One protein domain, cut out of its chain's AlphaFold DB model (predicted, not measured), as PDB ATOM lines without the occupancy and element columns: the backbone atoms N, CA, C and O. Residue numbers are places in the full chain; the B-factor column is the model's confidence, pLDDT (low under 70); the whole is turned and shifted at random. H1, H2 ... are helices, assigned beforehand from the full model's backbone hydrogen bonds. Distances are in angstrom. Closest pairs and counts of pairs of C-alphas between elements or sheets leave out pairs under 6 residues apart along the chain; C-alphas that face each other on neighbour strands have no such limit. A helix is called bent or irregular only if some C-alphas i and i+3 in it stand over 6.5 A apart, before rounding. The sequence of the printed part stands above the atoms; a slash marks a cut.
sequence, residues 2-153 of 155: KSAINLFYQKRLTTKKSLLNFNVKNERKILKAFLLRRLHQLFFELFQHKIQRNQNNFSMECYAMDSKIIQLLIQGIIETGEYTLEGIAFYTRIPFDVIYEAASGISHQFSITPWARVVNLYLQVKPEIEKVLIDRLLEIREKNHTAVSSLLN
ATOM      1  N   LYS A   2       2.503 -47.906 -49.115       51.97
ATOM      2  CA  LYS A   2       1.463 -47.172 -49.889       51.97
ATOM      3  C   LYS A   2       0.389 -46.434 -49.050       51.97
ATOM      4  O   LYS A   2      -0.166 -45.448 -49.520       51.97
ATOM      5  N   SER A   3       0.128 -46.862 -47.810       57.47
ATOM      6  CA  SER A   3      -0.899 -46.270 -46.925       57.47
ATOM      7  C   SER A   3      -0.512 -44.889 -46.353       57.47
ATOM      8  O   SER A   3      -1.324 -43.965 -46.342       57.47
ATOM      9  N   ALA A   4       0.757 -44.696 -45.972       54.28
ATOM     10  CA  ALA A   4       1.232 -43.436 -45.384       54.28
ATOM     11  C   ALA A   4       1.276 -42.275 -46.397       54.28
ATOM     12  O   ALA A   4       1.015 -41.126 -46.044       54.28
ATOM     13  N   ILE A   5       1.547 -42.582 -47.669       57.84
ATOM     14  CA  ILE A   5       1.559 -41.597 -48.758       57.84
ATOM     15  C   ILE A   5       0.139 -41.060 -48.990       57.84
ATOM     16  O   ILE A   5      -0.055 -39.849 -49.065       57.84
ATOM     17  N   ASN A   6      -0.877 -41.929 -49.007       52.97
ATOM     18  CA  ASN A   6      -2.268 -41.523 -49.238       52.97
ATOM     19  C   ASN A   6      -2.814 -40.623 -48.104       52.97
ATOM     20  O   ASN A   6      -3.459 -39.606 -48.362       52.97
ATOM     21  N   LEU A   7      -2.447 -40.922 -46.852       56.09
ATOM     22  CA  LEU A   7      -2.741 -40.083 -45.682       56.09
ATOM     23  C   LEU A   7      -2.079 -38.699 -45.761       56.09
ATOM     24  O   LEU A   7      -2.712 -37.696 -45.428       56.09
ATOM     25  N   PHE A   8      -0.835 -38.609 -46.239       57.44
ATOM     26  CA  PHE A   8      -0.138 -37.329 -46.395       57.44
ATOM     27  C   PHE A   8      -0.765 -36.463 -47.502       57.44
ATOM     28  O   PHE A   8      -0.956 -35.260 -47.315       57.44
ATOM     29  N   TYR A   9      -1.154 -37.069 -48.630       53.38
ATOM     30  CA  TYR A   9      -1.831 -36.371 -49.729       53.38
ATOM     31  C   TYR A   9      -3.229 -35.876 -49.338       53.38
ATOM     32  O   TYR A   9      -3.554 -34.716 -49.601       53.38
ATOM     33  N   GLN A  10      -4.031 -36.696 -48.651       53.94
ATOM     34  CA  GLN A  10      -5.344 -36.273 -48.158       53.94
ATOM     35  C   GLN A  10      -5.230 -35.135 -47.139       53.94
ATOM     36  O   GLN A  10      -5.931 -34.131 -47.270       53.94
ATOM     37  N   LYS A  11      -4.286 -35.226 -46.191       55.59
ATOM     38  CA  LYS A  11      -4.048 -34.177 -45.189       55.59
ATOM     39  C   LYS A  11      -3.614 -32.862 -45.849       55.59
ATOM     40  O   LYS A  11      -4.125 -31.800 -45.503       55.59
ATOM     41  N   ARG A  12      -2.751 -32.916 -46.873       51.91
ATOM     42  CA  ARG A  12      -2.301 -31.734 -47.634       51.91
ATOM     43  C   ARG A  12      -3.431 -31.090 -48.450       51.91
ATOM     44  O   ARG A  12      -3.510 -29.865 -48.505       51.91
ATOM     45  N   LEU A  13      -4.331 -31.887 -49.033       52.78
ATOM     46  CA  LEU A  13      -5.520 -31.398 -49.745       52.78
ATOM     47  C   LEU A  13      -6.532 -30.741 -48.796       52.78
ATOM     48  O   LEU A  13      -7.064 -29.678 -49.122       52.78
ATOM     49  N   THR A  14      -6.751 -31.304 -47.603       54.09
ATOM     50  CA  THR A  14      -7.632 -30.698 -46.592       54.09
ATOM     51  C   THR A  14      -7.085 -29.375 -46.060       54.09
ATOM     52  O   THR A  14      -7.848 -28.420 -45.934       54.09
ATOM     53  N   THR A  15      -5.768 -29.267 -45.840       53.03
ATOM     54  CA  THR A  15      -5.128 -28.015 -45.400       53.03
ATOM     55  C   THR A  15      -5.158 -26.954 -46.498       53.03
ATOM     56  O   THR A  15      -5.411 -25.786 -46.226       53.03
ATOM     57  N   LYS A  16      -4.964 -27.339 -47.767       53.94
ATOM     58  CA  LYS A  16      -5.032 -26.398 -48.895       53.94
ATOM     59  C   LYS A  16      -6.457 -25.875 -49.109       53.94
ATOM     60  O   LYS A  16      -6.636 -24.687 -49.351       53.94
ATOM     61  N   LYS A  17      -7.474 -26.731 -48.951       54.75
ATOM     62  CA  LYS A  17      -8.896 -26.349 -49.038       54.75
ATOM     63  C   LYS A  17      -9.338 -25.479 -47.853       54.75
ATOM     64  O   LYS A  17     -10.115 -24.547 -48.050       54.75
ATOM     65  N   SER A  18      -8.831 -25.731 -46.643       53.19
ATOM     66  CA  SER A  18      -9.107 -24.880 -45.477       53.19
ATOM     67  C   SER A  18      -8.418 -23.515 -45.575       53.19
ATOM     68  O   SER A  18      -9.062 -22.514 -45.276       53.19
ATOM     69  N   LEU A  19      -7.178 -23.450 -46.077       51.34
ATOM     70  CA  LEU A  19      -6.458 -22.203 -46.379       51.34
ATOM     71  C   LEU A  19      -7.159 -21.375 -47.462       51.34
ATOM     72  O   LEU A  19      -7.333 -20.172 -47.287       51.34
ATOM     73  N   LEU A  20      -7.620 -22.011 -48.545       54.94
ATOM     74  CA  LEU A  20      -8.365 -21.326 -49.605       54.94
ATOM     75  C   LEU A  20      -9.687 -20.749 -49.069       54.94
ATOM     76  O   LEU A  20     -10.012 -19.589 -49.306       54.94
ATOM     77  N   ASN A  21     -10.420 -21.536 -48.273       58.97
ATOM     78  CA  ASN A  21     -11.662 -21.096 -47.634       58.97
ATOM     79  C   ASN A  21     -11.429 -20.003 -46.577       58.97
ATOM     80  O   ASN A  21     -12.294 -19.151 -46.382       58.97
ATOM     81  N   PHE A  22     -10.290 -20.025 -45.882       56.47
ATOM     82  CA  PHE A  22      -9.892 -18.988 -44.931       56.47
ATOM     83  C   PHE A  22      -9.559 -17.677 -45.650       56.47
ATOM     84  O   PHE A  22     -10.023 -16.621 -45.223       56.47
ATOM     85  N   ASN A  23      -8.856 -17.756 -46.784       63.62
ATOM     86  CA  ASN A  23      -8.515 -16.588 -47.588       63.62
ATOM     87  C   ASN A  23      -9.774 -15.903 -48.153       63.62
ATOM     88  O   ASN A  23     -10.003 -14.730 -47.880       63.62
ATOM     89  N   VAL A  24     -10.686 -16.660 -48.775       71.56
ATOM     90  CA  VAL A  24     -11.953 -16.113 -49.308       71.56
ATOM     91  C   VAL A  24     -12.838 -15.514 -48.203       71.56
ATOM     92  O   VAL A  24     -13.517 -14.505 -48.406       71.56
ATOM     93  N   LYS A  25     -12.854 -16.108 -47.000       74.94
ATOM     94  CA  LYS A  25     -13.592 -15.547 -45.853       74.94
ATOM     95  C   LYS A  25     -13.011 -14.208 -45.398       74.94
ATOM     96  O   LYS A  25     -13.786 -13.310 -45.069       74.94
ATOM     97  N   ASN A  26     -11.688 -14.072 -45.369       82.75
ATOM     98  CA  ASN A  26     -11.031 -12.833 -44.965       82.75
ATOM     99  C   ASN A  26     -11.136 -11.756 -46.047       82.75
ATOM    100  O   ASN A  26     -11.491 -10.630 -45.718       82.75
ATOM    101  N   GLU A  27     -10.968 -12.108 -47.321       81.12
ATOM    102  CA  GLU A  27     -11.210 -11.217 -48.465       81.12
ATOM    103  C   GLU A  27     -12.624 -10.623 -48.418       81.12
ATOM    104  O   GLU A  27     -12.798  -9.412 -48.524       81.12
ATOM    105  N   ARG A  28     -13.646 -11.447 -48.143       82.00
ATOM    106  CA  ARG A  28     -15.027 -10.963 -47.969       82.00
ATOM    107  C   ARG A  28     -15.176  -9.999 -46.795       82.00
ATOM    108  O   ARG A  28     -15.936  -9.040 -46.902       82.00
ATOM    109  N   LYS A  29     -14.510 -10.252 -45.664       84.00
ATOM    110  CA  LYS A  29     -14.547  -9.344 -44.504       84.00
ATOM    111  C   LYS A  29     -13.875  -8.011 -44.827       84.00
ATOM    112  O   LYS A  29     -14.446  -6.970 -44.520       84.00
ATOM    113  N   ILE A  30     -12.715  -8.052 -45.480       86.31
ATOM    114  CA  ILE A  30     -11.965  -6.864 -45.904       86.31
ATOM    115  C   ILE A  30     -12.795  -6.047 -46.893       86.31
ATOM    116  O   ILE A  30     -12.979  -4.852 -46.684       86.31
ATOM    117  N   LEU A  31     -13.373  -6.691 -47.912       84.94
ATOM    118  CA  LEU A  31     -14.227  -6.022 -48.889       84.94
ATOM    119  C   LEU A  31     -15.441  -5.365 -48.222       84.94
ATOM    120  O   LEU A  31     -15.741  -4.209 -48.501       84.94
ATOM    121  N   LYS A  32     -16.113  -6.065 -47.297       83.44
ATOM    122  CA  LYS A  32     -17.227  -5.490 -46.527       83.44
ATOM    123  C   LYS A  32     -16.799  -4.260 -45.727       83.44
ATOM    124  O   LYS A  32     -17.505  -3.259 -45.755       83.44
ATOM    125  N   ALA A  33     -15.661  -4.323 -45.038       83.81
ATOM    126  CA  ALA A  33     -15.144  -3.195 -44.267       83.81
ATOM    127  C   ALA A  33     -14.778  -2.005 -45.169       83.81
ATOM    128  O   ALA A  33     -15.109  -0.864 -44.850       83.81
ATOM    129  N   PHE A  34     -14.153  -2.270 -46.319       86.25
ATOM    130  CA  PHE A  34     -13.812  -1.252 -47.309       86.25
ATOM    131  C   PHE A  34     -15.060  -0.559 -47.866       86.25
ATOM    132  O   PHE A  34     -15.142   0.668 -47.849       86.25
ATOM    133  N   LEU A  35     -16.053  -1.339 -48.304       85.56
ATOM    134  CA  LEU A  35     -17.310  -0.811 -48.835       85.56
ATOM    135  C   LEU A  35     -18.070  -0.004 -47.783       85.56
ATOM    136  O   LEU A  35     -18.551   1.081 -48.090       85.56
ATOM    137  N   LEU A  36     -18.128  -0.492 -46.542       84.75
ATOM    138  CA  LEU A  36     -18.773   0.225 -45.446       84.75
ATOM    139  C   LEU A  36     -18.089   1.571 -45.176       84.75
ATOM    140  O   LEU A  36     -18.762   2.597 -45.117       84.75
ATOM    141  N   ARG A  37     -16.752   1.583 -45.075       84.69
ATOM    142  CA  ARG A  37     -15.973   2.816 -44.885       84.69
ATOM    143  C   ARG A  37     -16.209   3.806 -46.022       84.69
ATOM    144  O   ARG A  37     -16.369   4.998 -45.778       84.69
ATOM    145  N   ARG A  38     -16.225   3.324 -47.266       87.94
ATOM    146  CA  ARG A  38     -16.437   4.183 -48.430       87.94
ATOM    147  C   ARG A  38     -17.856   4.736 -48.483       87.94
ATOM    148  O   ARG A  38     -18.016   5.924 -48.730       87.94
ATOM    149  N   LEU A  39     -18.862   3.903 -48.231       87.56
ATOM    150  CA  LEU A  39     -20.254   4.340 -48.164       87.56
ATOM    151  C   LEU A  39     -20.431   5.417 -47.088       87.56
ATOM    152  O   LEU A  39     -21.051   6.445 -47.342       87.56
ATOM    153  N   HIS A  40     -19.813   5.222 -45.921       86.06
ATOM    154  CA  HIS A  40     -19.799   6.219 -44.858       86.06
ATOM    155  C   HIS A  40     -19.201   7.559 -45.319       86.06
ATOM    156  O   HIS A  40     -19.798   8.615 -45.120       86.06
ATOM    157  N   GLN A  41     -18.053   7.520 -46.000       86.75
ATOM    158  CA  GLN A  41     -17.424   8.716 -46.558       86.75
ATOM    159  C   GLN A  41     -18.322   9.424 -47.583       86.75
ATOM    160  O   GLN A  41     -18.402  10.648 -47.577       86.75
ATOM    161  N   LEU A  42     -19.023   8.677 -48.438       90.38
ATOM    162  CA  LEU A  42     -19.936   9.267 -49.414       90.38
ATOM    163  C   LEU A  42     -21.117   9.975 -48.749       90.38
ATOM    164  O   LEU A  42     -21.486  11.062 -49.185       90.38
ATOM    165  N   PHE A  43     -21.676   9.415 -47.674       90.25
ATOM    166  CA  PHE A  43     -22.692  10.119 -46.890       90.25
ATOM    167  C   PHE A  43     -22.139  11.389 -46.249       90.25
ATOM    168  O   PHE A  43     -22.798  12.424 -46.280       90.25
ATOM    169  N   PHE A  44     -20.915  11.343 -45.721       87.00
ATOM    170  CA  PHE A  44     -20.265  12.537 -45.195       87.00
ATOM    171  C   PHE A  44     -20.105  13.626 -46.268       87.00
ATOM    172  O   PHE A  44     -20.469  14.774 -46.030       87.00
ATOM    173  N   GLU A  45     -19.627  13.271 -47.463       88.44
ATOM    174  CA  GLU A  45     -19.518  14.188 -48.608       88.44
ATOM    175  C   GLU A  45     -20.889  14.753 -49.017       88.44
ATOM    176  O   GLU A  45     -21.020  15.951 -49.258       88.44
ATOM    177  N   LEU A  46     -21.927  13.915 -49.046       90.00
ATOM    178  CA  LEU A  46     -23.289  14.309 -49.413       90.00
ATOM    179  C   LEU A  46     -23.892  15.314 -48.424       90.00
ATOM    180  O   LEU A  46     -24.630  16.222 -48.810       90.00
ATOM    181  N   PHE A  47     -23.556  15.173 -47.146       88.44
ATOM    182  CA  PHE A  47     -24.078  16.009 -46.074       88.44
ATOM    183  C   PHE A  47     -23.126  17.121 -45.627       88.44
ATOM    184  O   PHE A  47     -23.498  17.904 -44.751       88.44
ATOM    185  N   GLN A  48     -21.942  17.251 -46.231       83.88
ATOM    186  CA  GLN A  48     -20.895  18.168 -45.771       83.88
ATOM    187  C   GLN A  48     -21.403  19.599 -45.577       83.88
ATOM    188  O   GLN A  48     -21.170  20.196 -44.531       83.88
ATOM    189  N   HIS A  49     -22.168  20.125 -46.536       80.69
ATOM    190  CA  HIS A  49     -22.724  21.477 -46.446       80.69
ATOM    191  C   HIS A  49     -23.713  21.642 -45.282       80.69
ATOM    192  O   HIS A  49     -23.734  22.686 -44.630       80.69
ATOM    193  N   LYS A  50     -24.514  20.609 -44.981       79.94
ATOM    194  CA  LYS A  50     -25.451  20.608 -43.842       79.94
ATOM    195  C   LYS A  50     -24.719  20.467 -42.501       79.94
ATOM    196  O   LYS A  50     -25.172  21.008 -41.495       79.94
ATOM    197  N   ILE A  51     -23.590  19.759 -42.485       77.00
ATOM    198  CA  ILE A  51     -22.752  19.570 -41.296       77.00
ATOM    199  C   ILE A  51     -21.969  20.855 -40.983       77.00
ATOM    200  O   ILE A  51     -22.032  21.336 -39.854       77.00
ATOM    201  N   GLN A  52     -21.316  21.460 -41.983       71.56
ATOM    202  CA  GLN A  52     -20.511  22.681 -41.832       71.56
ATOM    203  C   GLN A  52     -21.347  23.895 -41.418       71.56
ATOM    204  O   GLN A  52     -20.931  24.657 -40.552       71.56
ATOM    205  N   ARG A  53     -22.565  24.049 -41.958       63.50
ATOM    206  CA  ARG A  53     -23.481  25.140 -41.571       63.50
ATOM    207  C   ARG A  53     -23.856  25.113 -40.082       63.50
ATOM    208  O   ARG A  53     -24.230  26.141 -39.531       63.50
ATOM    209  N   ASN A  54     -23.745  23.951 -39.442       55.88
ATOM    210  CA  ASN A  54     -24.065  23.745 -38.032       55.88
ATOM    211  C   ASN A  54     -22.828  23.767 -37.112       55.88
ATOM    212  O   ASN A  54     -22.976  23.513 -35.917       55.88
ATOM    213  N   GLN A  55     -21.620  24.032 -37.629       57.81
ATOM    214  CA  GLN A  55     -20.372  23.951 -36.864       57.81
ATOM    215  C   GLN A  55     -19.622  25.290 -36.848       57.81
ATOM    216  O   GLN A  55     -18.919  25.632 -37.791       57.81
ATOM    217  N   ASN A  56     -19.705  26.002 -35.719       45.44
ATOM    218  CA  ASN A  56     -18.820  27.130 -35.400       45.44
ATOM    219  C   ASN A  56     -17.502  26.708 -34.720       45.44
ATOM    220  O   ASN A  56     -16.665  27.566 -34.479       45.44
ATOM    221  N   ASN A  57     -17.280  25.421 -34.419       43.19
ATOM    222  CA  ASN A  57     -16.085  24.969 -33.697       43.19
ATOM    223  C   ASN A  57     -15.409  23.785 -34.403       43.19
ATOM    224  O   ASN A  57     -15.920  22.665 -34.429       43.19
ATOM    225  N   PHE A  58     -14.235  24.066 -34.966       42.44
ATOM    226  CA  PHE A  58     -13.318  23.143 -35.634       42.44
ATOM    227  C   PHE A  58     -12.556  22.268 -34.620       42.44
ATOM    228  O   PHE A  58     -11.350  22.388 -34.450       42.44
ATOM    229  N   SER A  59     -13.254  21.368 -33.935       44.56
ATOM    230  CA  SER A  59     -12.627  20.164 -33.374       44.56
ATOM    231  C   SER A  59     -13.713  19.143 -33.062       44.56
ATOM    232  O   SER A  59     -14.237  19.094 -31.950       44.56
ATOM    233  N   MET A  60     -14.108  18.343 -34.049       49.06
ATOM    234  CA  MET A  60     -14.995  17.214 -33.783       49.06
ATOM    235  C   MET A  60     -14.329  15.920 -34.215       49.06
ATOM    236  O   MET A  60     -14.032  15.706 -35.388       49.06
ATOM    237  N   GLU A  61     -14.071  15.093 -33.206       52.03
ATOM    238  CA  GLU A  61     -13.654  13.703 -33.307       52.03
ATOM    239  C   GLU A  61     -14.547  12.957 -34.308       52.03
ATOM    240  O   GLU A  61     -15.744  13.240 -34.402       52.03
ATOM    241  N   CYS A  62     -13.988  11.977 -35.031       52.69
ATOM    242  CA  CYS A  62     -14.717  11.156 -36.010       52.69
ATOM    243  C   CYS A  62     -16.083  10.667 -35.487       52.69
ATOM    244  O   CYS A  62     -17.051  10.602 -36.234       52.69
ATOM    245  N   TYR A  63     -16.180  10.414 -34.182       52.84
ATOM    246  CA  TYR A  63     -17.373   9.940 -33.488       52.84
ATOM    247  C   TYR A  63     -18.566  10.902 -33.498       52.84
ATOM    248  O   TYR A  63     -19.711  10.458 -33.518       52.84
ATOM    249  N   ALA A  64     -18.317  12.211 -33.503       56.16
ATOM    250  CA  ALA A  64     -19.376  13.212 -33.565       56.16
ATOM    251  C   ALA A  64     -19.916  13.419 -34.989       56.16
ATOM    252  O   ALA A  64     -21.015  13.944 -35.170       56.16
ATOM    253  N   MET A  65     -19.154  13.010 -36.010       60.41
ATOM    254  CA  MET A  65     -19.620  13.054 -37.395       60.41
ATOM    255  C   MET A  65     -20.654  11.953 -37.662       60.41
ATOM    256  O   MET A  65     -21.649  12.210 -38.341       60.41
ATOM    257  N   ASP A  66     -20.474  10.771 -37.069       73.81
ATOM    258  CA  ASP A  66     -21.359   9.619 -37.268       73.81
ATOM    259  C   ASP A  66     -22.775   9.880 -36.724       73.81
ATOM    260  O   ASP A  66     -23.765   9.609 -37.408       73.81
ATOM    261  N   SER A  67     -22.897  10.475 -35.529       80.38
ATOM    262  CA  SER A  67     -24.204  10.830 -34.951       80.38
ATOM    263  C   SER A  67     -24.926  11.897 -35.779       80.38
ATOM    264  O   SER A  67     -26.136  11.806 -35.992       80.38
ATOM    265  N   LYS A  68     -24.183  12.866 -36.328       86.19
ATOM    266  CA  LYS A  68     -24.727  13.910 -37.207       86.19
ATOM    267  C   LYS A  68     -25.261  13.329 -38.515       86.19
ATOM    268  O   LYS A  68     -26.327  13.734 -38.970       86.19
ATOM    269  N   ILE A  69     -24.544  12.377 -39.117       89.19
ATOM    270  CA  ILE A  69     -25.001  11.694 -40.333       89.19
ATOM    271  C   ILE A  69     -26.292  10.927 -40.044       89.19
ATOM    272  O   ILE A  69     -27.249  11.064 -40.799       89.19
ATOM    273  N   ILE A  70     -26.359  10.177 -38.940       90.94
ATOM    274  CA  ILE A  70     -27.574   9.439 -38.557       90.94
ATOM    275  C   ILE A  70     -28.757  10.395 -38.366       90.94
ATOM    276  O   ILE A  70     -29.832  10.147 -38.914       90.94
ATOM    277  N   GLN A  71     -28.552  11.508 -37.659       92.50
ATOM    278  CA  GLN A  71     -29.572  12.541 -37.488       92.50
ATOM    279  C   GLN A  71     -30.071  13.071 -38.839       92.50
ATOM    280  O   GLN A  71     -31.276  13.175 -39.053       92.50
ATOM    281  N   LEU A  72     -29.160  13.374 -39.769       93.06
ATOM    282  CA  LEU A  72     -29.510  13.882 -41.097       93.06
ATOM    283  C   LEU A  72     -30.232  12.846 -41.962       93.06
ATOM    284  O   LEU A  72     -31.106  13.223 -42.740       93.06
ATOM    285  N   LEU A  73     -29.904  11.560 -41.819       94.81
ATOM    286  CA  LEU A  73     -30.630  10.475 -42.476       94.81
ATOM    287  C   LEU A  73     -32.064  10.383 -41.946       94.81
ATOM    288  O   LEU A  73     -33.000  10.381 -42.738       94.81
ATOM    289  N   ILE A  74     -32.244  10.360 -40.621       95.75
ATOM    290  CA  ILE A  74     -33.574  10.303 -39.996       95.75
ATOM    291  C   ILE A  74     -34.404  11.524 -40.397       95.75
ATOM    292  O   ILE A  74     -35.533  11.376 -40.857       95.75
ATOM    293  N   GLN A  75     -33.820  12.718 -40.303       95.38
ATOM    294  CA  GLN A  75     -34.459  13.957 -40.734       95.38
ATOM    295  C   GLN A  75     -34.854  13.896 -42.215       95.38
ATOM    296  O   GLN A  75     -35.978  14.235 -42.568       95.38
ATOM    297  N   GLY A  76     -33.958  13.413 -43.079       95.50
ATOM    298  CA  GLY A  76     -34.229  13.272 -44.504       95.50
ATOM    299  C   GLY A  76     -35.329  12.258 -44.834       95.50
ATOM    300  O   GLY A  76     -35.984  12.432 -45.859       95.50
ATOM    301  N   ILE A  77     -35.551  11.242 -43.989       97.75
ATOM    302  CA  ILE A  77     -36.703  10.331 -44.098       97.75
ATOM    303  C   ILE A  77     -37.992  11.060 -43.702       97.75
ATOM    304  O   ILE A  77     -38.976  10.993 -44.424       97.75
ATOM    305  N   ILE A  78     -37.995  11.781 -42.579       97.25
ATOM    306  CA  ILE A  78     -39.190  12.494 -42.095       97.25
ATOM    307  C   ILE A  78     -39.620  13.587 -43.079       97.25
ATOM    308  O   ILE A  78     -40.811  13.787 -43.304       97.25
ATOM    309  N   GLU A  79     -38.659  14.273 -43.703       96.25
ATOM    310  CA  GLU A  79     -38.903  15.317 -44.705       96.25
ATOM    311  C   GLU A  79     -39.676  14.826 -45.937       96.25
ATOM    312  O   GLU A  79     -40.284  15.648 -46.620       96.25
ATOM    313  N   THR A  80     -39.686  13.518 -46.236       95.38
ATOM    314  CA  THR A  80     -40.517  12.982 -47.330       95.38
ATOM    315  C   THR A  80     -41.995  12.883 -46.949       95.38
ATOM    316  O   THR A  80     -42.845  12.783 -47.828       95.38
ATOM    317  N   GLY A  81     -42.315  12.917 -45.652       95.00
ATOM    318  CA  GLY A  81     -43.667  12.723 -45.129       95.00
ATOM    319  C   GLY A  81     -44.151  11.268 -45.146       95.00
ATOM    320  O   GLY A  81     -45.263  11.004 -44.699       95.00
ATOM    321  N   GLU A  82     -43.340  10.318 -45.624       94.69
ATOM    322  CA  GLU A  82     -43.730   8.903 -45.712       94.69
ATOM    323  C   GLU A  82     -43.695   8.183 -44.356       94.69
ATOM    324  O   GLU A  82     -44.434   7.220 -44.145       94.69
ATOM    325  N   TYR A  83     -42.851   8.643 -43.426       97.44
ATOM    326  CA  TYR A  83     -42.676   8.021 -42.113       97.44
ATOM    327  C   TYR A  83     -42.606   9.062 -40.992       97.44
ATOM    328  O   TYR A  83     -41.962  10.103 -41.123       97.44
ATOM    329  N   THR A  84     -43.203   8.728 -39.848       97.56
ATOM    330  CA  THR A  84     -42.938   9.389 -38.559       97.56
ATOM    331  C   THR A  84     -41.756   8.719 -37.846       97.56
ATOM    332  O   THR A  84     -41.265   7.679 -38.292       97.56
ATOM    333  N   LEU A  85     -41.315   9.255 -36.702       97.00
ATOM    334  CA  LEU A  85     -40.286   8.608 -35.875       97.00
ATOM    335  C   LEU A  85     -40.712   7.203 -35.411       97.00
ATOM    336  O   LEU A  85     -39.910   6.271 -35.444       97.00
ATOM    337  N   GLU A  86     -41.982   7.025 -35.044       97.81
ATOM    338  CA  GLU A  86     -42.576   5.728 -34.700       97.81
ATOM    339  C   GLU A  86     -42.581   4.784 -35.905       97.81
ATOM    340  O   GLU A  86     -42.238   3.608 -35.773       97.81
ATOM    341  N   GLY A  87     -42.915   5.303 -37.091       97.75
ATOM    342  CA  GLY A  87     -42.838   4.556 -38.344       97.75
ATOM    343  C   GLY A  87     -41.417   4.065 -38.623       97.75
ATOM    344  O   GLY A  87     -41.207   2.879 -38.877       97.75
ATOM    345  N   ILE A  88     -40.422   4.943 -38.495       97.81
ATOM    346  CA  ILE A  88     -39.006   4.590 -38.656       97.81
ATOM    347  C   ILE A  88     -38.613   3.493 -37.660       97.81
ATOM    348  O   ILE A  88     -38.028   2.487 -38.063       97.81
ATOM    349  N   ALA A  89     -38.961   3.642 -36.380       97.56
ATOM    350  CA  ALA A  89     -38.683   2.647 -35.343       97.56
ATOM    351  C   ALA A  89     -39.295   1.275 -35.678       97.56
ATOM    352  O   ALA A  89     -38.604   0.251 -35.646       97.56
ATOM    353  N   PHE A  90     -40.563   1.261 -36.097       97.88
ATOM    354  CA  PHE A  90     -41.279   0.051 -36.489       97.88
ATOM    355  C   PHE A  90     -40.610  -0.663 -37.676       97.88
ATOM    356  O   PHE A  90     -40.273  -1.847 -37.583       97.88
ATOM    357  N   TYR A  91     -40.352   0.054 -38.774       97.38
ATOM    358  CA  TYR A  91     -39.810  -0.538 -40.003       97.38
ATOM    359  C   TYR A  91     -38.342  -0.952 -39.878       97.38
ATOM    360  O   TYR A  91     -37.936  -1.999 -40.389       97.38
ATOM    361  N   THR A  92     -37.535  -0.177 -39.153       95.88
ATOM    362  CA  THR A  92     -36.125  -0.517 -38.903       95.88
ATOM    363  C   THR A  92     -35.956  -1.536 -37.775       95.88
ATOM    364  O   THR A  92     -34.864  -2.089 -37.595       95.88
ATOM    365  N   ARG A  93     -37.020  -1.834 -37.017       97.00
ATOM    366  CA  ARG A  93     -36.969  -2.664 -35.804       97.00
ATOM    367  C   ARG A  93     -35.896  -2.164 -34.833       97.00
ATOM    368  O   ARG A  93     -35.118  -2.958 -34.297       97.00
ATOM    369  N   ILE A  94     -35.803  -0.845 -34.705       94.69
ATOM    370  CA  ILE A  94     -34.969  -0.153 -33.725       94.69
ATOM    371  C   ILE A  94     -35.937   0.408 -32.679       94.69
ATOM    372  O   ILE A  94     -36.971   0.950 -33.068       94.69
ATOM    373  N   PRO A  95     -35.655   0.260 -31.374       95.94
ATOM    374  CA  PRO A  95     -36.487   0.845 -30.330       95.94
ATOM    375  C   PRO A  95     -36.750   2.343 -30.557       95.94
ATOM    376  O   PRO A  95     -35.881   3.074 -31.038       95.94
ATOM    377  N   PHE A  96     -37.974   2.787 -30.262       95.81
ATOM    378  CA  PHE A  96     -38.409   4.159 -30.540       95.81
ATOM    379  C   PHE A  96     -37.567   5.198 -29.801       95.81
ATOM    380  O   PHE A  96     -37.168   6.185 -30.404       95.81
ATOM    381  N   ASP A  97     -37.260   4.951 -28.531       94.31
ATOM    382  CA  ASP A  97     -36.349   5.749 -27.710       94.31
ATOM    383  C   ASP A  97     -34.991   5.952 -28.396       94.31
ATOM    384  O   ASP A  97     -34.530   7.082 -28.527       94.31
ATOM    385  N   VAL A  98     -34.406   4.889 -28.955       92.44
ATOM    386  CA  VAL A  98     -33.135   4.967 -29.692       92.44
ATOM    387  C   VAL A  98     -33.261   5.823 -30.961       92.44
ATOM    388  O   VAL A  98     -32.372   6.623 -31.257       92.44
ATOM    389  N   ILE A  99     -34.354   5.684 -31.720       95.12
ATOM    390  CA  ILE A  99     -34.616   6.525 -32.902       95.12
ATOM    391  C   ILE A  99     -34.841   7.986 -32.505       95.12
ATOM    392  O   ILE A  99     -34.298   8.884 -33.148       95.12
ATOM    393  N   TYR A 100     -35.602   8.227 -31.443       94.19
ATOM    394  CA  TYR A 100     -35.903   9.554 -30.924       94.19
ATOM    395  C   TYR A 100     -34.635  10.276 -30.451       94.19
ATOM    396  O   TYR A 100     -34.384  11.422 -30.833       94.19
ATOM    397  N   GLU A 101     -33.783   9.597 -29.682       91.81
ATOM    398  CA  GLU A 101     -32.484  10.123 -29.259       91.81
ATOM    399  C   GLU A 101     -31.569  10.412 -30.452       91.81
ATOM    400  O   GLU A 101     -30.897  11.446 -30.479       91.81
ATOM    401  N   ALA A 102     -31.540   9.533 -31.458       90.94
ATOM    402  CA  ALA A 102     -30.739   9.732 -32.663       90.94
ATOM    403  C   ALA A 102     -31.234  10.919 -33.502       90.94
ATOM    404  O   ALA A 102     -30.425  11.730 -33.955       90.94
ATOM    405  N   ALA A 103     -32.550  11.081 -33.646       91.75
ATOM    406  CA  ALA A 103     -33.162  12.235 -34.303       91.75
ATOM    407  C   ALA A 103     -32.853  13.546 -33.561       91.75
ATOM    408  O   ALA A 103     -32.599  14.583 -34.175       91.75
ATOM    409  N   SER A 104     -32.801  13.480 -32.231       88.06
ATOM    410  CA  SER A 104     -32.472  14.612 -31.360       88.06
ATOM    411  C   SER A 104     -30.970  14.933 -31.325       88.06
ATOM    412  O   SER A 104     -30.573  15.957 -30.775       88.06
ATOM    413  N   GLY A 105     -30.121  14.079 -31.907       81.00
ATOM    414  CA  GLY A 105     -28.660  14.207 -31.861       81.00
ATOM    415  C   GLY A 105     -28.039  13.825 -30.510       81.00
ATOM    416  O   GLY A 105     -26.876  14.134 -30.267       81.00
ATOM    417  N   ILE A 106     -28.810  13.166 -29.638       78.00
ATOM    418  CA  ILE A 106     -28.419  12.748 -28.284       78.00
ATOM    419  C   ILE A 106     -27.768  11.350 -28.310       78.00
ATOM    420  O   ILE A 106     -26.876  11.063 -27.511       78.00
ATOM    421  N   SER A 107     -28.135  10.494 -29.272       65.06
ATOM    422  CA  SER A 107     -27.605   9.126 -29.370       65.06
ATOM    423  C   SER A 107     -26.110   9.078 -29.714       65.06
ATOM    424  O   SER A 107     -25.644   9.683 -30.685       65.06
ATOM    425  N   HIS A 108     -25.360   8.299 -28.932       61.84
ATOM    426  CA  HIS A 108     -23.978   7.936 -29.223       61.84
ATOM    427  C   HIS A 108     -23.942   6.634 -30.031       61.84
ATOM    428  O   HIS A 108     -24.350   5.585 -29.546       61.84
ATOM    429  N   GLN A 109     -23.435   6.751 -31.264       69.94
ATOM    430  CA  GLN A 109     -23.062   5.700 -32.221       69.94
ATOM    431  C   GLN A 109     -24.048   4.540 -32.399       69.94
ATOM    432  O   GLN A 109     -24.137   3.604 -31.603       69.94
ATOM    433  N   PHE A 110     -24.671   4.491 -33.574       81.25
ATOM    434  CA  PHE A 110     -25.229   3.231 -34.041       81.25
ATOM    435  C   PHE A 110     -24.108   2.238 -34.322       81.25
ATOM    436  O   PHE A 110     -23.145   2.532 -35.028       81.25
ATOM    437  N   SER A 111     -24.287   1.008 -33.840       85.25
ATOM    438  CA  SER A 111     -23.537  -0.108 -34.401       85.25
ATOM    439  C   SER A 111     -23.921  -0.311 -35.875       85.25
ATOM    440  O   SER A 111     -24.938   0.190 -36.364       85.25
ATOM    441  N   ILE A 112     -23.117  -1.092 -36.598       82.94
ATOM    442  CA  ILE A 112     -23.275  -1.302 -38.048       82.94
ATOM    443  C   ILE A 112     -24.691  -1.778 -38.416       82.94
ATOM    444  O   ILE A 112     -25.200  -1.426 -39.476       82.94
ATOM    445  N   THR A 113     -25.343  -2.568 -37.554       88.19
ATOM    446  CA  THR A 113     -26.661  -3.144 -37.865       88.19
ATOM    447  C   THR A 113     -27.783  -2.093 -37.848       88.19
ATOM    448  O   THR A 113     -28.426  -1.939 -38.885       88.19
ATOM    449  N   PRO A 114     -28.030  -1.342 -36.754       89.19
ATOM    450  CA  PRO A 114     -28.966  -0.214 -36.769       89.19
ATOM    451  C   PRO A 114     -28.640   0.829 -37.843       89.19
ATOM    452  O   PRO A 114     -29.542   1.269 -38.552       89.19
ATOM    453  N   TRP A 115     -27.354   1.152 -38.036       89.38
ATOM    454  CA  TRP A 115     -26.912   2.081 -39.078       89.38
ATOM    455  C   TRP A 115     -27.347   1.625 -40.474       89.38
ATOM    456  O   TRP A 115     -27.997   2.376 -41.198       89.38
ATOM    457  N   ALA A 116     -27.078   0.365 -40.826       90.38
ATOM    458  CA  ALA A 116     -27.438  -0.183 -42.130       90.38
ATOM    459  C   ALA A 116     -28.954  -0.191 -42.366       90.38
ATOM    460  O   ALA A 116     -29.395   0.007 -43.494       90.38
ATOM    461  N   ARG A 117     -29.764  -0.399 -41.319       94.38
ATOM    462  CA  ARG A 117     -31.229  -0.377 -41.440       94.38
ATOM    463  C   ARG A 117     -31.768   1.027 -41.692       94.38
ATOM    464  O   ARG A 117     -32.636   1.173 -42.547       94.38
ATOM    465  N   VAL A 118     -31.243   2.039 -40.999       94.88
ATOM    466  CA  VAL A 118     -31.621   3.440 -41.250       94.88
ATOM    467  C   VAL A 118     -31.167   3.891 -42.632       94.88
ATOM    468  O   VAL A 118     -31.959   4.478 -43.358       94.88
ATOM    469  N   VAL A 119     -29.938   3.557 -43.038       94.12
ATOM    470  CA  VAL A 119     -29.450   3.829 -44.398       94.12
ATOM    471  C   VAL A 119     -30.348   3.170 -45.440       94.12
ATOM    472  O   VAL A 119     -30.766   3.831 -46.382       94.12
ATOM    473  N   ASN A 120     -30.690   1.893 -45.264       94.75
ATOM    474  CA  ASN A 120     -31.567   1.193 -46.196       94.75
ATOM    475  C   ASN A 120     -32.941   1.870 -46.311       94.75
ATOM    476  O   ASN A 120     -33.422   2.065 -47.420       94.75
ATOM    477  N   LEU A 121     -33.551   2.264 -45.187       97.25
ATOM    478  CA  LEU A 121     -34.827   2.981 -45.212       97.25
ATOM    479  C   LEU A 121     -34.698   4.346 -45.905       97.25
ATOM    480  O   LEU A 121     -35.536   4.695 -46.727       97.25
ATOM    481  N   TYR A 122     -33.622   5.087 -45.632       96.62
ATOM    482  CA  TYR A 122     -33.338   6.364 -46.288       96.62
ATOM    483  C   TYR A 122     -33.229   6.227 -47.812       96.62
ATOM    484  O   TYR A 122     -33.781   7.044 -48.540       96.62
ATOM    485  N   LEU A 123     -32.548   5.191 -48.307       95.19
ATOM    486  CA  LEU A 123     -32.409   4.958 -49.749       95.19
ATOM    487  C   LEU A 123     -33.730   4.553 -50.408       95.19
ATOM    488  O   LEU A 123     -33.987   4.964 -51.533       95.19
ATOM    489  N   GLN A 124     -34.595   3.827 -49.694       95.44
ATOM    490  CA  GLN A 124     -35.930   3.480 -50.194       95.44
ATOM    491  C   GLN A 124     -36.807   4.716 -50.424       95.44
ATOM    492  O   GLN A 124     -37.517   4.769 -51.424       95.44
ATOM    493  N   VAL A 125     -36.730   5.712 -49.537       96.12
ATOM    494  CA  VAL A 125     -37.511   6.960 -49.654       96.12
ATOM    495  C   VAL A 125     -36.819   8.037 -50.499       96.12
ATOM    496  O   VAL A 125     -37.403   9.083 -50.770       96.12
ATOM    497  N   LYS A 126     -35.562   7.809 -50.897       94.19
ATOM    498  CA  LYS A 126     -34.752   8.707 -51.738       94.19
ATOM    499  C   LYS A 126     -33.952   7.925 -52.790       94.19
ATOM    500  O   LYS A 126     -32.713   7.914 -52.743       94.19
ATOM    501  N   PRO A 127     -34.628   7.265 -53.748       93.12
ATOM    502  CA  PRO A 127     -33.976   6.430 -54.761       93.12
ATOM    503  C   PRO A 127     -32.994   7.212 -55.653       93.12
ATOM    504  O   PRO A 127     -32.027   6.658 -56.175       93.12
ATOM    505  N   GLU A 128     -33.184   8.523 -55.804       93.69
ATOM    506  CA  GLU A 128     -32.244   9.403 -56.493       93.69
ATOM    507  C   GLU A 128     -30.874   9.446 -55.805       93.69
ATOM    508  O   GLU A 128     -29.841   9.491 -56.476       93.69
ATOM    509  N   ILE A 129     -30.849   9.377 -54.471       92.88
ATOM    510  CA  ILE A 129     -29.609   9.357 -53.695       92.88
ATOM    511  C   ILE A 129     -28.937   7.992 -53.800       92.88
ATOM    512  O   ILE A 129     -27.715   7.934 -53.922       92.88
ATOM    513  N   GLU A 130     -29.707   6.902 -53.815       91.69
ATOM    514  CA  GLU A 130     -29.170   5.558 -54.051       91.69
ATOM    515  C   GLU A 130     -28.380   5.502 -55.357       91.69
ATOM    516  O   GLU A 130     -27.218   5.091 -55.354       91.69
ATOM    517  N   LYS A 131     -28.964   6.005 -56.450       90.19
ATOM    518  CA  LYS A 131     -28.291   6.061 -57.749       90.19
ATOM    519  C   LYS A 131     -26.971   6.835 -57.677       90.19
ATOM    520  O   LYS A 131     -25.938   6.316 -58.089       90.19
ATOM    521  N   VAL A 132     -26.982   8.031 -57.082       92.00
ATOM    522  CA  VAL A 132     -25.776   8.866 -56.926       92.00
ATOM    523  C   VAL A 132     -24.690   8.154 -56.115       92.00
ATOM    524  O   VAL A 132     -23.508   8.236 -56.453       92.00
ATOM    525  N   LEU A 133     -25.062   7.459 -55.038       90.88
ATOM    526  CA  LEU A 133     -24.104   6.727 -54.212       90.88
ATOM    527  C   LEU A 133     -23.506   5.537 -54.964       90.88
ATOM    528  O   LEU A 133     -22.297   5.330 -54.877       90.88
ATOM    529  N   ILE A 134     -24.317   4.779 -55.706       89.19
ATOM    530  CA  ILE A 134     -23.839   3.659 -56.525       89.19
ATOM    531  C   ILE A 134     -22.876   4.150 -57.607       89.19
ATOM    532  O   ILE A 134     -21.778   3.605 -57.710       89.19
ATOM    533  N   ASP A 135     -23.226   5.208 -58.338       89.38
ATOM    534  CA  ASP A 135     -22.363   5.779 -59.377       89.38
ATOM    535  C   ASP A 135     -20.995   6.175 -58.782       89.38
ATOM    536  O   ASP A 135     -19.944   5.720 -59.240       89.38
ATOM    537  N   ARG A 136     -20.992   6.889 -57.647       88.88
ATOM    538  CA  ARG A 136     -19.757   7.286 -56.941       88.88
ATOM    539  C   ARG A 136     -18.977   6.128 -56.313       88.88
ATOM    540  O   ARG A 136     -17.764   6.244 -56.097       88.88
ATOM    541  N   LEU A 137     -19.645   5.032 -55.951       85.19
ATOM    542  CA  LEU A 137     -18.985   3.807 -55.491       85.19
ATOM    543  C   LEU A 137     -18.280   3.095 -56.649       85.19
ATOM    544  O   LEU A 137     -17.200   2.538 -56.453       85.19
ATOM    545  N   LEU A 138     -18.858   3.120 -57.849       82.12
ATOM    546  CA  LEU A 138     -18.298   2.471 -59.034       82.12
ATOM    547  C   LEU A 138     -17.155   3.283 -59.671       82.12
ATOM    548  O   LEU A 138     -16.193   2.690 -60.165       82.12
ATOM    549  N   GLU A 139     -17.177   4.614 -59.554       78.88
ATOM    550  CA  GLU A 139     -16.095   5.518 -59.992       78.88
ATOM    551  C   GLU A 139     -14.737   5.272 -59.299       78.88
ATOM    552  O   GLU A 139     -13.689   5.715 -59.775       78.88
ATOM    553  N   ILE A 140     -14.705   4.508 -58.199       61.44
ATOM    554  CA  ILE A 140     -13.467   4.105 -57.499       61.44
ATOM    555  C   ILE A 140     -12.481   3.387 -58.438       61.44
ATOM    556  O   ILE A 140     -11.273   3.376 -58.181       61.44
ATOM    557  N   ARG A 141     -12.980   2.804 -59.536       53.22
ATOM    558  CA  ARG A 141     -12.171   2.067 -60.508       53.22
ATOM    559  C   ARG A 141     -11.207   2.951 -61.306       53.22
ATOM    560  O   ARG A 141     -10.158   2.453 -61.699       53.22
ATOM    561  N   GLU A 142     -11.509   4.232 -61.518       52.97
ATOM    562  CA  GLU A 142     -10.716   5.063 -62.440       52.97
ATOM    563  C   GLU A 142      -9.550   5.795 -61.765       52.97
ATOM    564  O   GLU A 142      -8.446   5.819 -62.305       52.97
ATOM    565  N   LYS A 143      -9.731   6.328 -60.551       53.22
ATOM    566  CA  LYS A 143      -8.674   7.116 -59.878       53.22
ATOM    567  C   LYS A 143      -7.547   6.280 -59.271       53.22
ATOM    568  O   LYS A 143      -6.428   6.765 -59.133       53.22
ATOM    569  N   ASN A 144      -7.822   5.029 -58.903       51.44
ATOM    570  CA  ASN A 144      -6.830   4.176 -58.242       51.44
ATOM    571  C   ASN A 144      -5.928   3.422 -59.226       51.44
ATOM    572  O   ASN A 144      -4.869   2.949 -58.819       51.44
ATOM    573  N   HIS A 145      -6.304   3.323 -60.506       49.41
ATOM    574  CA  HIS A 145      -5.447   2.679 -61.500       49.41
ATOM    575  C   HIS A 145      -4.165   3.489 -61.718       49.41
ATOM    576  O   HIS A 145      -3.087   2.915 -61.785       49.41
ATOM    577  N   THR A 146      -4.252   4.820 -61.729       51.44
ATOM    578  CA  THR A 146      -3.095   5.717 -61.863       51.44
ATOM    579  C   THR A 146      -2.180   5.678 -60.640       51.44
ATOM    580  O   THR A 146      -0.968   5.610 -60.809       51.44
ATOM    581  N   ALA A 147      -2.741   5.654 -59.427       50.66
ATOM    582  CA  ALA A 147      -1.965   5.637 -58.180       50.66
ATOM    583  C   ALA A 147      -1.271   4.288 -57.906       50.66
ATOM    584  O   ALA A 147      -0.165   4.243 -57.375       50.66
ATOM    585  N   VAL A 148      -1.907   3.170 -58.277       52.97
ATOM    586  CA  VAL A 148      -1.293   1.837 -58.162       52.97
ATOM    587  C   VAL A 148      -0.293   1.603 -59.298       52.97
ATOM    588  O   VAL A 148       0.776   1.054 -59.050       52.97
ATOM    589  N   SER A 149      -0.576   2.075 -60.519       53.69
ATOM    590  CA  SER A 149       0.389   2.036 -61.627       53.69
ATOM    591  C   SER A 149       1.636   2.882 -61.347       53.69
ATOM    592  O   SER A 149       2.726   2.454 -61.705       53.69
ATOM    593  N   SER A 150       1.522   4.040 -60.681       55.00
ATOM    594  CA  SER A 150       2.695   4.846 -60.308       55.00
ATOM    595  C   SER A 150       3.554   4.185 -59.227       55.00
ATOM    596  O   SER A 150       4.768   4.316 -59.268       55.00
ATOM    597  N   LEU A 151       2.947   3.428 -58.305       49.12
ATOM    598  CA  LEU A 151       3.673   2.657 -57.284       49.12
ATOM    599  C   LEU A 151       4.371   1.406 -57.842       49.12
ATOM    600  O   LEU A 151       5.295   0.895 -57.221       49.12
ATOM    601  N   LEU A 152       3.917   0.888 -58.987       52.69
ATOM    602  CA  LEU A 152       4.499  -0.291 -59.640       52.69
ATOM    603  C   LEU A 152       5.523   0.059 -60.729       52.69
ATOM    604  O   LEU A 152       6.230  -0.834 -61.189       52.69
ATOM    605  N   ASN A 153       5.603   1.331 -61.127       52.56
ATOM    606  CA  ASN A 153       6.498   1.812 -62.181       52.56
ATOM    607  C   ASN A 153       7.731   2.569 -61.642       52.56
ATOM    608  O   ASN A 153       8.488   3.114 -62.440       52.56
TER     609      ASN A 153
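Overview. This is residues 2 to 153 of the 155 residues of an uncharacterized protein of uncultured bacterium (UniProt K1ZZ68). A very long helix, H1, sticks out with residues 2 to 34 as an arm from a compact body, in which H2, H3, H4 and H5 cluster mostly crossed beside its last part. H6 packs on H1 near residues 38 to 42 and leads into H7, whose residues 141 to 152 stand free as a second, shorter arm. The printed part has 152 residues with seven named helices, H1 to H7 in chain order, and no named strand: all helix. The whole is only just loose, close to extended, with a radius of gyration of the C-alphas of 22.1 A and spans of 74 by 44 by 32 A.

Arrangement. Begin at H1, residues 2 to 52, which has a kink of 51 degrees near residue 46 and is irregular, C-alphas 46 and 49 being 7.8 A apart. Its residues 43 to 51 alone touch H2, residues 62 to 78, closest at the C-alphas of Phe 44 and Ile 69, 6.8 A. H2 is the hub, touching three helices. It touches H5, residues 112 to 125, at a shallow tilt of 34.6 degrees, only just short of steep, the same way; the C-alphas of Ile 77 and Tyr 122 come closest, 5.6 A. H2 also touches H4, residues 96 to 103, closest at the C-alphas of Gln 71 and Ala 103, 4.8 A. Look next at H3, residues 85 to 92: it touches H4 at Ala 89 and Phe 96, closest C-alphas 5.0 A, and H5 at Thr 92 and Arg 117, closest C-alphas 5.5 A. H6, residues 127 to 138, touches H1 at a steep tilt of 54 degrees, opposite ways, closest at the C-alphas of Leu 42 and Leu 133, 6.8 A. H7, residues 140 to 152, touches no helix and meets H6 only through their link. In H3, H4, H5 and H6 every O i to N i+4 pair is within hydrogen-bond range, against 44 of 47 in H1, 10 of 13 in H2 and 5 of 9 in H7.

Along the chain. Find C-alpha 2 at (1.463, -47.172, -49.889); from there H1 runs 73.7 A to C-alpha 52 at (-20.511, 22.681, -41.832). H2 measures 25.3 A, H5 20.1 A, H6 16.7 A and H7 18.6 A, the last ending at C-alpha 152, (4.499, -0.291, -59.640).

Size, cuts and confidence. The C-alphas of Lys 2 and Asn 56 are the farthest apart, 78.4 A. The printed part has no cut and no long link. Without the free stretches, the body spans 38 by 25 by 25 A. Expect pLDDT under 70 at residues 2 to 23, 53 to 65, 107 to 109 and 140 to 153; the mean of the printed part is 77.6.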